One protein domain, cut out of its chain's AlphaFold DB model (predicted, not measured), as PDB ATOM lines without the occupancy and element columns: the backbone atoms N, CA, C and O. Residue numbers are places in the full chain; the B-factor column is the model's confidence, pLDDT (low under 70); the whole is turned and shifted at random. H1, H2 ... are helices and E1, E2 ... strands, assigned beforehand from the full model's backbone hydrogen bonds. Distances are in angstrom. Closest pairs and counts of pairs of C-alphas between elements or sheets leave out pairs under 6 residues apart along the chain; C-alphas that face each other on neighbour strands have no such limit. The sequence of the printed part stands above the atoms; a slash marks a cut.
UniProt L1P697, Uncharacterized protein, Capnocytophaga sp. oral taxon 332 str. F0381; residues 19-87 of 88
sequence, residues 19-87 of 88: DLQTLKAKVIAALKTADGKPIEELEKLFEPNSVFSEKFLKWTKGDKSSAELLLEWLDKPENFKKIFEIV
ATOM      1  N   ASP A  19      46.494 -19.824  24.098       89.19
ATOM      2  CA  ASP A  19      47.177 -21.111  24.202       89.19
ATOM      3  C   ASP A  19      46.199 -22.273  24.443       89.19
ATOM      4  O   ASP A  19      45.003 -22.095  24.706       89.19
ATOM      5  N   LEU A  20      46.734 -23.494  24.348       90.12
ATOM      6  CA  LEU A  20      45.943 -24.720  24.394       90.12
ATOM      7  C   LEU A  20      45.318 -24.978  25.775       90.12
ATOM      8  O   LEU A  20      44.256 -25.590  25.846       90.12
ATOM      9  N   GLN A  21      45.939 -24.523  26.867       91.00
ATOM     10  CA  GLN A  21      45.368 -24.675  28.209       91.00
ATOM     11  C   GLN A  21      44.146 -23.775  28.378       91.00
ATOM     12  O   GLN A  21      43.119 -24.227  28.884       91.00
ATOM     13  N   THR A  22      44.224 -22.540  27.880       92.94
ATOM     14  CA  THR A  22      43.093 -21.607  27.854       92.94
ATOM     15  C   THR A  22      41.932 -22.162  27.021       92.94
ATOM     16  O   THR A  22      40.786 -22.137  27.474       92.94
ATOM     17  N   LEU A  23      42.210 -22.732  25.839       92.56
ATOM     18  CA  LEU A  23      41.188 -23.408  25.028       92.56
ATOM     19  C   LEU A  23      40.586 -24.617  25.759       92.56
ATOM     20  O   LEU A  23      39.363 -24.739  25.822       92.56
ATOM     21  N   LYS A  24      41.423 -25.474  26.359       93.44
ATOM     22  CA  LYS A  24      40.980 -26.645  27.132       93.44
ATOM     23  C   LYS A  24      40.015 -26.253  28.242       93.44
ATOM     24  O   LYS A  24      38.929 -26.818  28.328       93.44
ATOM     25  N   ALA A  25      40.384 -25.267  29.057       92.81
ATOM     26  CA  ALA A  25      39.553 -24.805  30.162       92.81
ATOM     27  C   ALA A  25      38.172 -24.336  29.676       92.81
ATOM     28  O   ALA A  25      37.157 -24.705  30.262       92.81
ATOM     29  N   LYS A  26      38.120 -23.586  28.568       92.19
ATOM     30  CA  LYS A  26      36.862 -23.099  27.984       92.19
ATOM     31  C   LYS A  26      36.002 -24.211  27.401       92.19
ATOM     32  O   LYS A  26      34.801 -24.218  27.640       92.19
ATOM     33  N   VAL A  27      36.603 -25.151  26.670       92.69
ATOM     34  CA  VAL A  27      35.882 -26.304  26.109       92.69
ATOM     35  C   VAL A  27      35.303 -27.160  27.233       92.69
ATOM     36  O   VAL A  27      34.114 -27.453  27.215       92.69
ATOM     37  N   ILE A  28      36.098 -27.506  28.250       94.19
ATOM     38  CA  ILE A  28      35.609 -28.281  29.399       94.19
ATOM     39  C   ILE A  28      34.509 -27.531  30.155       94.19
ATOM     40  O   ILE A  28      33.525 -28.152  30.546       94.19
ATOM     41  N   ALA A  29      34.644 -26.215  30.344       94.19
ATOM     42  CA  ALA A  29      33.614 -25.407  30.990       94.19
ATOM     43  C   ALA A  29      32.308 -25.378  30.181       94.19
ATOM     44  O   ALA A  29      31.239 -25.492  30.763       94.19
ATOM     45  N   ALA A  30      32.387 -25.279  28.852       94.19
ATOM     46  CA  ALA A  30      31.213 -25.283  27.977       94.19
ATOM     47  C   ALA A  30      30.505 -26.648  27.919       94.19
ATOM     48  O   ALA A  30      29.313 -26.711  27.642       94.19
ATOM     49  N   LEU A  31      31.234 -27.736  28.174       95.19
ATOM     50  CA  LEU A  31      30.698 -29.097  28.206       95.19
ATOM     51  C   LEU A  31      30.172 -29.515  29.590       95.19
ATOM     52  O   LEU A  31      29.705 -30.645  29.752       95.19
ATOM     53  N   LYS A  32      30.251 -28.621  30.583       96.06
ATOM     54  CA  LYS A  32      29.772 -28.841  31.947       96.06
ATOM     55  C   LYS A  32      28.643 -27.877  32.301       96.06
ATOM     56  O   LYS A  32      28.621 -26.727  31.877       96.06
ATOM     57  N   THR A  33      27.726 -28.340  33.137       95.44
ATOM     58  CA  THR A  33      26.783 -27.488  33.857       95.44
ATOM     59  C   THR A  33      27.506 -26.706  34.955       95.44
ATOM     60  O   THR A  33      28.654 -27.000  35.305       95.44
ATOM     61  N   ALA A  34      26.825 -25.722  35.549       92.19
ATOM     62  CA  ALA A  34      27.361 -24.953  36.675       92.19
ATOM     63  C   ALA A  34      27.754 -25.841  37.875       92.19
ATOM     64  O   ALA A  34      28.697 -25.519  38.592       92.19
ATOM     65  N   ASP A  35      27.088 -26.989  38.041       91.38
ATOM     66  CA  ASP A  35      27.364 -27.973  39.095       91.38
ATOM     67  C   ASP A  35      28.507 -28.945  38.739       91.38
ATOM     68  O   ASP A  35      28.787 -29.892  39.474       91.38
ATOM     69  N   GLY A  36      29.163 -28.752  37.589       91.62
ATOM     70  CA  GLY A  36      30.303 -29.553  37.141       91.62
ATOM     71  C   GLY A  36      29.947 -30.892  36.489       91.62
ATOM     72  O   GLY A  36      30.863 -31.635  36.123       91.62
ATOM     73  N   LYS A  37      28.655 -31.193  36.314       95.69
ATOM     74  CA  LYS A  37      28.168 -32.378  35.588       95.69
ATOM     75  C   LYS A  37      28.212 -32.152  34.077       95.69
ATOM     76  O   LYS A  37      28.207 -30.998  33.661       95.69
ATOM     77  N   PRO A  38      28.236 -33.202  33.245       96.94
ATOM     78  CA  PRO A  38      28.033 -33.044  31.810       96.94
ATOM     79  C   PRO A  38      26.728 -32.309  31.479       96.94
ATOM     80  O   PRO A  38      25.742 -32.424  32.205       96.94
ATOM     81  N   ILE A  39      26.718 -31.553  30.381       97.31
ATOM     82  CA  ILE A  39      25.469 -31.013  29.820       97.31
ATOM     83  C   ILE A  39      24.628 -32.129  29.180       97.31
ATOM     84  O   ILE A  39      25.171 -33.132  28.713       97.31
ATOM     85  N   GLU A  40      23.312 -31.933  29.105       95.75
ATOM     86  CA  GLU A  40      22.359 -32.936  28.602       95.75
ATOM     87  C   GLU A  40      22.679 -33.372  27.160       95.75
ATOM     88  O   GLU A  40      22.606 -34.551  26.817       95.75
ATOM     89  N   GLU A  41      23.097 -32.442  26.299       94.44
ATOM     90  CA  GLU A  41      23.493 -32.741  24.921       94.44
ATOM     91  C   GLU A  41      24.720 -33.650  24.846       94.44
ATOM     92  O   GLU A  41      24.824 -34.457  23.922       94.44
ATOM     93  N   LEU A  42      25.640 -33.542  25.810       94.56
ATOM     94  CA  LEU A  42      26.798 -34.423  25.896       94.56
ATOM     95  C   LEU A  42      26.378 -35.820  26.359       94.56
ATOM     96  O   LEU A  42      26.873 -36.802  25.815       94.56
ATOM     97  N   GLU A  43      25.447 -35.916  27.309       94.94
ATOM     98  CA  GLU A  43      24.889 -37.194  27.772       94.94
ATOM     99  C   GLU A  43      24.170 -37.952  26.650       94.94
ATOM    100  O   GLU A  43      24.382 -39.156  26.496       94.94
ATOM    101  N   LYS A  44      23.423 -37.248  25.787       94.38
ATOM    102  CA  LYS A  44      22.746 -37.834  24.612       94.38
ATOM    103  C   LYS A  44      23.702 -38.545  23.651       94.38
ATOM    104  O   LYS A  44      23.316 -39.499  22.981       94.38
ATOM    105  N   LEU A  45      24.975 -38.141  23.605       92.75
ATOM    106  CA  LEU A  45      25.990 -38.828  22.796       92.75
ATOM    107  C   LEU A  45      26.362 -40.217  23.337       92.75
ATOM    108  O   LEU A  45      27.045 -40.966  22.636       92.75
ATOM    109  N   PHE A  46      25.928 -40.581  24.544       93.69
ATOM    110  CA  PHE A  46      26.212 -41.863  25.197       93.69
ATOM    111  C   PHE A  46      24.962 -42.711  25.449       93.69
ATOM    112  O   PHE A  46      25.029 -43.700  26.179       93.69
ATOM    113  N   GLU A  47      23.839 -42.372  24.818       92.00
ATOM    114  CA  GLU A  47      22.653 -43.225  24.830       92.00
ATOM    115  C   GLU A  47      22.940 -44.621  24.233       92.00
ATOM    116  O   GLU A  47      23.866 -44.789  23.424       92.00
ATOM    117  N   PRO A  48      22.154 -45.650  24.608       87.38
ATOM    118  CA  PRO A  48      22.311 -46.996  24.067       87.38
ATOM    119  C   PRO A  48      22.315 -47.010  22.530       87.38
ATOM    120  O   PRO A  48      21.491 -46.363  21.892       87.38
ATOM    121  N   ASN A  49      23.215 -47.799  21.934       84.31
ATOM    122  CA  ASN A  49      23.448 -47.875  20.481       84.31
ATOM    123  C   ASN A  49      23.993 -46.583  19.838       84.31
ATOM    124  O   ASN A  49      23.920 -46.414  18.619       84.31
ATOM    125  N   SER A  50      24.567 -45.670  20.626       89.00
ATOM    126  CA  SER A  50      25.268 -44.510  20.081       89.00
ATOM    127  C   SER A  50      26.542 -44.917  19.333       89.00
ATOM    128  O   SER A  50      27.501 -45.441  19.903       89.00
ATOM    129  N   VAL A  51      26.603 -44.551  18.050       90.19
ATOM    130  CA  VAL A  51      27.804 -44.684  17.207       90.19
ATOM    131  C   VAL A  51      28.990 -43.913  17.800       90.19
ATOM    132  O   VAL A  51      30.149 -44.309  17.643       90.19
ATOM    133  N   PHE A  52      28.717 -42.804  18.490       90.12
ATOM    134  CA  PHE A  52      29.757 -42.025  19.149       90.12
ATOM    135  C   PHE A  52      30.334 -42.768  20.359       90.12
ATOM    136  O   PHE A  52      31.557 -42.840  20.480       90.12
ATOM    137  N   SER A  53      29.488 -43.373  21.199       91.12
ATOM    138  CA  SER A  53      29.919 -44.196  22.339       91.12
ATOM    139  C   SER A  53      30.852 -45.330  21.889       91.12
ATOM    140  O   SER A  53      31.957 -45.468  22.420       91.12
ATOM    141  N   GLU A  54      30.493 -46.061  20.828       89.94
ATOM    142  CA  GLU A  54      31.350 -47.112  20.262       89.94
ATOM    143  C   GLU A  54      32.701 -46.576  19.766       89.94
ATOM    144  O   GLU A  54      33.744 -47.221  19.913       89.94
ATOM    145  N   LYS A  55      32.702 -45.385  19.155       88.81
ATOM    146  CA  LYS A  55      33.928 -44.735  18.680       88.81
ATOM    147  C   LYS A  55      34.808 -44.291  19.848       88.81
ATOM    148  O   LYS A  55      36.021 -44.490  19.797       88.81
ATOM    149  N   PHE A  56      34.207 -43.750  20.905       89.88
ATOM    150  CA  PHE A  56      34.910 -43.346  22.118       89.88
ATOM    151  C   PHE A  56      35.602 -44.538  22.789       89.88
ATOM    152  O   PHE A  56      36.782 -44.441  23.117       89.88
ATOM    153  N   LEU A  57      34.934 -45.693  22.892       91.06
ATOM    154  CA  LEU A  57      35.544 -46.924  23.417       91.06
ATOM    155  C   LEU A  57      36.796 -47.338  22.627       91.06
ATOM    156  O   LEU A  57      37.816 -47.706  23.210       91.06
ATOM    157  N   LYS A  58      36.765 -47.214  21.293       88.75
ATOM    158  CA  LYS A  58      37.934 -47.491  20.437       88.75
ATOM    159  C   LYS A  58      39.081 -46.508  20.685       88.75
ATOM    160  O   LYS A  58      40.243 -46.906  20.625       88.75
ATOM    161  N   TRP A  59      38.776 -45.240  20.968       85.75
ATOM    162  CA  TRP A  59      39.779 -44.217  21.284       85.75
ATOM    163  C   TRP A  59      40.436 -44.432  22.644       85.75
ATOM    164  O   TRP A  59      41.654 -44.297  22.768       85.75
ATOM    165  N   THR A  60      39.640 -44.763  23.660       87.00
ATOM    166  CA  THR A  60      40.128 -44.951  25.031       87.00
ATOM    167  C   THR A  60      40.707 -46.338  25.272       87.00
ATOM    168  O   THR A  60      41.445 -46.513  26.239       87.00
ATOM    169  N   LYS A  61      40.404 -47.309  24.397       86.44
ATOM    170  CA  LYS A  61      40.642 -48.743  24.626       86.44
ATOM    171  C   LYS A  61      40.019 -49.222  25.949       86.44
ATOM    172  O   LYS A  61      40.563 -50.115  26.595       86.44
ATOM    173  N   GLY A  62      38.922 -48.587  26.364       84.88
ATOM    174  CA  GLY A  62      38.194 -48.895  27.592       84.88
ATOM    175  C   GLY A  62      37.016 -49.843  27.370       84.88
ATOM    176  O   GLY A  62      36.672 -50.183  26.240       84.88
ATOM    177  N   ASP A  63      36.383 -50.239  28.470       87.12
ATOM    178  CA  ASP A  63      35.167 -51.060  28.535       87.12
ATOM    179  C   ASP A  63      33.896 -50.231  28.797       87.12
ATOM    180  O   ASP A  63      32.783 -50.730  28.632       87.12
ATOM    181  N   LYS A  64      34.052 -48.959  29.194       90.44
ATOM    182  CA  LYS A  64      32.956 -48.044  29.537       90.44
ATOM    183  C   LYS A  64      33.044 -46.725  28.783       90.44
ATOM    184  O   LYS A  64      34.125 -46.201  28.516       90.44
ATOM    185  N   SER A  65      31.876 -46.171  28.484       92.31
ATOM    186  CA  SER A  65      31.718 -44.870  27.841       92.31
ATOM    187  C   SER A  65      30.635 -44.081  28.558       92.31
ATOM    188  O   SER A  65      29.525 -44.585  28.719       92.31
ATOM    189  N   SER A  66      30.945 -42.855  28.952       94.94
ATOM    190  CA  SER A  66      29.969 -41.906  29.474       94.94
ATOM    191  C   SER A  66      30.440 -40.485  29.188       94.94
ATOM    192  O   SER A  66      31.602 -40.265  28.819       94.94
ATOM    193  N   ALA A  67      29.546 -39.523  29.380       95.31
ATOM    194  CA  ALA A  67      29.875 -38.118  29.226       95.31
ATOM    195  C   ALA A  67      30.940 -37.669  30.243       95.31
ATOM    196  O   ALA A  67      31.864 -36.943  29.882       95.31
ATOM    197  N   GLU A  68      30.891 -38.171  31.479       95.38
ATOM    198  CA  GLU A  68      31.912 -37.924  32.504       95.38
ATOM    199  C   GLU A  68      33.275 -38.468  32.077       95.38
ATOM    200  O   GLU A  68      34.270 -37.747  32.131       95.38
ATOM    201  N   LEU A  69      33.319 -39.707  31.576       95.00
ATOM    202  CA  LEU A  69      34.560 -40.321  31.105       95.00
ATOM    203  C   LEU A  69      35.171 -39.549  29.932       95.00
ATOM    204  O   LEU A  69      36.394 -39.465  29.823       95.00
ATOM    205  N   LEU A  70      34.349 -38.967  29.057       93.75
ATOM    206  CA  LEU A  70      34.838 -38.095  27.993       93.75
ATOM    207  C   LEU A  70      35.438 -36.802  28.550       93.75
ATOM    208  O   LEU A  70      36.506 -36.399  28.095       93.75
ATOM    209  N   LEU A  71      34.798 -36.171  29.537       94.56
ATOM    210  CA  LEU A  71      35.334 -34.971  30.187       94.56
ATOM    211  C   LEU A  71      36.665 -35.257  30.892       94.56
ATOM    212  O   LEU A  71      37.613 -34.495  30.726       94.56
ATOM    213  N   GLU A  72      36.765 -36.369  31.621       94.00
ATOM    214  CA  GLU A  72      38.013 -36.821  32.248       94.00
ATOM    215  C   GLU A  72      39.098 -37.125  31.209       94.00
ATOM    216  O   GLU A  72      40.272 -36.793  31.389       94.00
ATOM    217  N   TRP A  73      38.714 -37.753  30.095       93.31
ATOM    218  CA  TRP A  73      39.637 -38.061  29.011       93.31
ATOM    219  C   TRP A  73      40.158 -36.789  28.333       93.31
ATOM    220  O   TRP A  73      41.356 -36.719  28.056       93.31
ATOM    221  N   LEU A  74      39.293 -35.793  28.106       92.56
ATOM    222  CA  LEU A  74      39.630 -34.487  27.528       92.56
ATOM    223  C   LEU A  74      40.440 -33.599  28.477       92.56
ATOM    224  O   LEU A  74      41.205 -32.759  28.008       92.56
ATOM    225  N   ASP A  75      40.308 -33.769  29.794       93.12
ATOM    226  CA  ASP A  75      41.077 -32.975  30.755       93.12
ATOM    227  C   ASP A  75      42.584 -33.299  30.714       93.12
ATOM    228  O   ASP A  75      43.427 -32.470  31.073       93.12
ATOM    229  N   LYS A  76      42.950 -34.470  30.178       92.44
ATOM    230  CA  LYS A  76      44.344 -34.856  29.936       92.44
ATOM    231  C   LYS A  76      44.929 -34.097  28.734       92.44
ATOM    232  O   LYS A  76      44.440 -34.272  27.610       92.44
ATOM    233  N   PRO A  77      45.997 -33.289  28.906       90.56
ATOM    234  CA  PRO A  77      46.554 -32.465  27.830       90.56
ATOM    235  C   PRO A  77      46.944 -33.250  26.573       90.56
ATOM    236  O   PRO A  77      46.754 -32.768  25.460       90.56
ATOM    237  N   GLU A  78      47.479 -34.459  26.727       90.69
ATOM    238  CA  GLU A  78      47.883 -35.332  25.624       90.69
ATOM    239  C   GLU A  78      46.707 -35.828  24.780       90.69
ATOM    240  O   GLU A  78      46.870 -36.086  23.591       90.69
ATOM    241  N   ASN A  79      45.522 -35.955  25.374       90.81
ATOM    242  CA  ASN A  79      44.310 -36.350  24.673       90.81
ATOM    243  C   ASN A  79      43.641 -35.146  24.023       90.81
ATOM    244  O   ASN A  79      43.247 -35.223  22.863       90.81
ATOM    245  N   PHE A  80      43.596 -34.016  24.730       91.25
ATOM    246  CA  PHE A  80      43.077 -32.768  24.185       91.25
ATOM    247  C   PHE A  80      43.823 -32.354  22.906       91.25
ATOM    248  O   PHE A  80      43.193 -32.063  21.892       91.25
ATOM    249  N   LYS A  81      45.163 -32.454  22.908       89.44
ATOM    250  CA  LYS A  81      46.035 -32.202  21.741       89.44
ATOM    251  C   LYS A  81      45.746 -33.078  20.526       89.44
ATOM    252  O   LYS A  81      46.135 -32.720  19.422       89.44
ATOM    253  N   LYS A  82      45.113 -34.243  20.703       87.25
ATOM    254  CA  LYS A  82      44.741 -35.107  19.570       87.25
ATOM    255  C   LYS A  82      43.571 -34.528  18.790       87.25
ATOM    256  O   LYS A  82      43.459 -34.817  17.605       87.25
ATOM    257  N   ILE A  83      42.723 -33.737  19.444       86.94
ATOM    258  CA  ILE A  83      41.492 -33.200  18.862       86.94
ATOM    259  C   ILE A  83      41.641 -31.720  18.527       86.94
ATOM    260  O   ILE A  83      41.071 -31.292  17.533       86.94
ATOM    261  N   PHE A  84      42.403 -30.958  19.313       89.31
ATOM    262  CA  PHE A  84      42.452 -29.502  19.219       89.31
ATOM    263  C   PHE A  84      43.869 -28.970  19.004       89.31
ATOM    264  O   PHE A  84      44.808 -29.388  19.685       89.31
ATOM    265  N   GLU A  85      43.988 -27.987  18.115       89.88
ATOM    266  CA  GLU A  85      45.211 -27.231  17.835       89.88
ATOM    267  C   GLU A  85      44.900 -25.727  17.770       89.88
ATOM    268  O   GLU A  85      43.781 -25.324  17.441       89.88
ATOM    269  N   ILE A  86      45.886 -24.890  18.103       87.75
ATOM    270  CA  ILE A  86      45.800 -23.436  17.942       87.75
ATOM    271  C   ILE A  86      46.843 -22.988  16.929       87.75
ATOM    272  O   ILE A  86      48.014 -23.340  17.061       87.75
ATOM    273  N   VAL A  87      46.413 -22.171  15.973       88.69
ATOM    274  CA  VAL A  87      47.257 -21.594  14.922       88.69
ATOM    275  C   VAL A  87      47.229 -20.069  14.980       88.69
ATOM    276  O   VAL A  87      46.339 -19.482  15.604       88.69
TER     277      VAL A  87
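This is residues 19 to 87 of the 88 residues of an uncharacterized protein of Capnocytophaga sp. oral taxon 332 str. F0381 (UniProt L1P697). Short helix H4 lies in the middle, with H1 side by side with it and running back the other way, and H3 set more loosely and obliquely on another side. H2 sits near the first end of H4, while at its last end the backbone turns a corner into H5, from which the strand E1 runs to the start of H1. The printed part has 69 residues, with five named helices and one named strand in the order H1, H2, H3, H4, H5, E1; E1 pairs with no named strand. The class is mostly helix. The whole is compact, with a radius of gyration of the C-alphas of 12.3 A and spans of 36 by 27 by 17 A.

H1, residues 20 to 30, begins at C-alpha 20 at (45.943, -24.720, 24.394) and is 15.2 A long from first to last C-alpha. H2 is residues 40 to 44, 6.3 A long. H3 is residues 51 to 60, 14.6 A long. H4 is residues 67 to 75, 12.4 A long, from C-alpha 67 at (29.875, -38.118, 29.226). H5 is residues 77 to 83, 10.3 A long. E1 is residues 84 to 87, 10.2 A long, and ends at C-alpha 87 at (47.257, -21.594, 14.922).

H1 and H4 touch at a shallow tilt of 17 degrees and run opposite ways; their closest C-alphas, those of Ile 28 and Leu 71, are 6.7 A apart. H1 and H5 only just touch, with 3 pairs of C-alphas within 8 A, and are about perpendicular at 76 degrees; the closest C-alphas are those of Lys 24 and Phe 80, at 7.1 A. The closest C-alphas of H1 and E1, those of Leu 20 and Ile 86, are 6.6 A apart. H2 and H4 are close but not clearly touching, with the C-alphas of Glu 43 and Ala 67, their closest, 5.3 A apart. H3 and H4 are also close but not clearly touching, at a steep tilt of 41 degrees, running the same way; their closest C-alphas, those of Phe 56 and Leu 70, are 7.9 A apart. H4 and H5 touch only at the corner, and only just, with 3 pairs of C-alphas within 8 A; the closest are those of Leu 74 and Phe 80, at 5.1 A. Among the pairs that are apart are H1 and H3, and H3 and H5. In H1, H2, H3 and H4 every O i to N i+4 pair is within hydrogen-bond range, while in H5 it is 1 of 3, beside 3 of 4 O i to N i+3 pairs.

The two C-alphas farthest apart, those of Pro 48 and Val 87, are 36.8 A apart, while the first and last printed C-alphas, those of Asp 19 and Val 87, are 9.3 A apart. The printed part has no cut and no long link; the links from H4 to H5 and from H5 to E1 are tight. The mean pLDDT of the printed part is 91.7, and no printed residue is under 70.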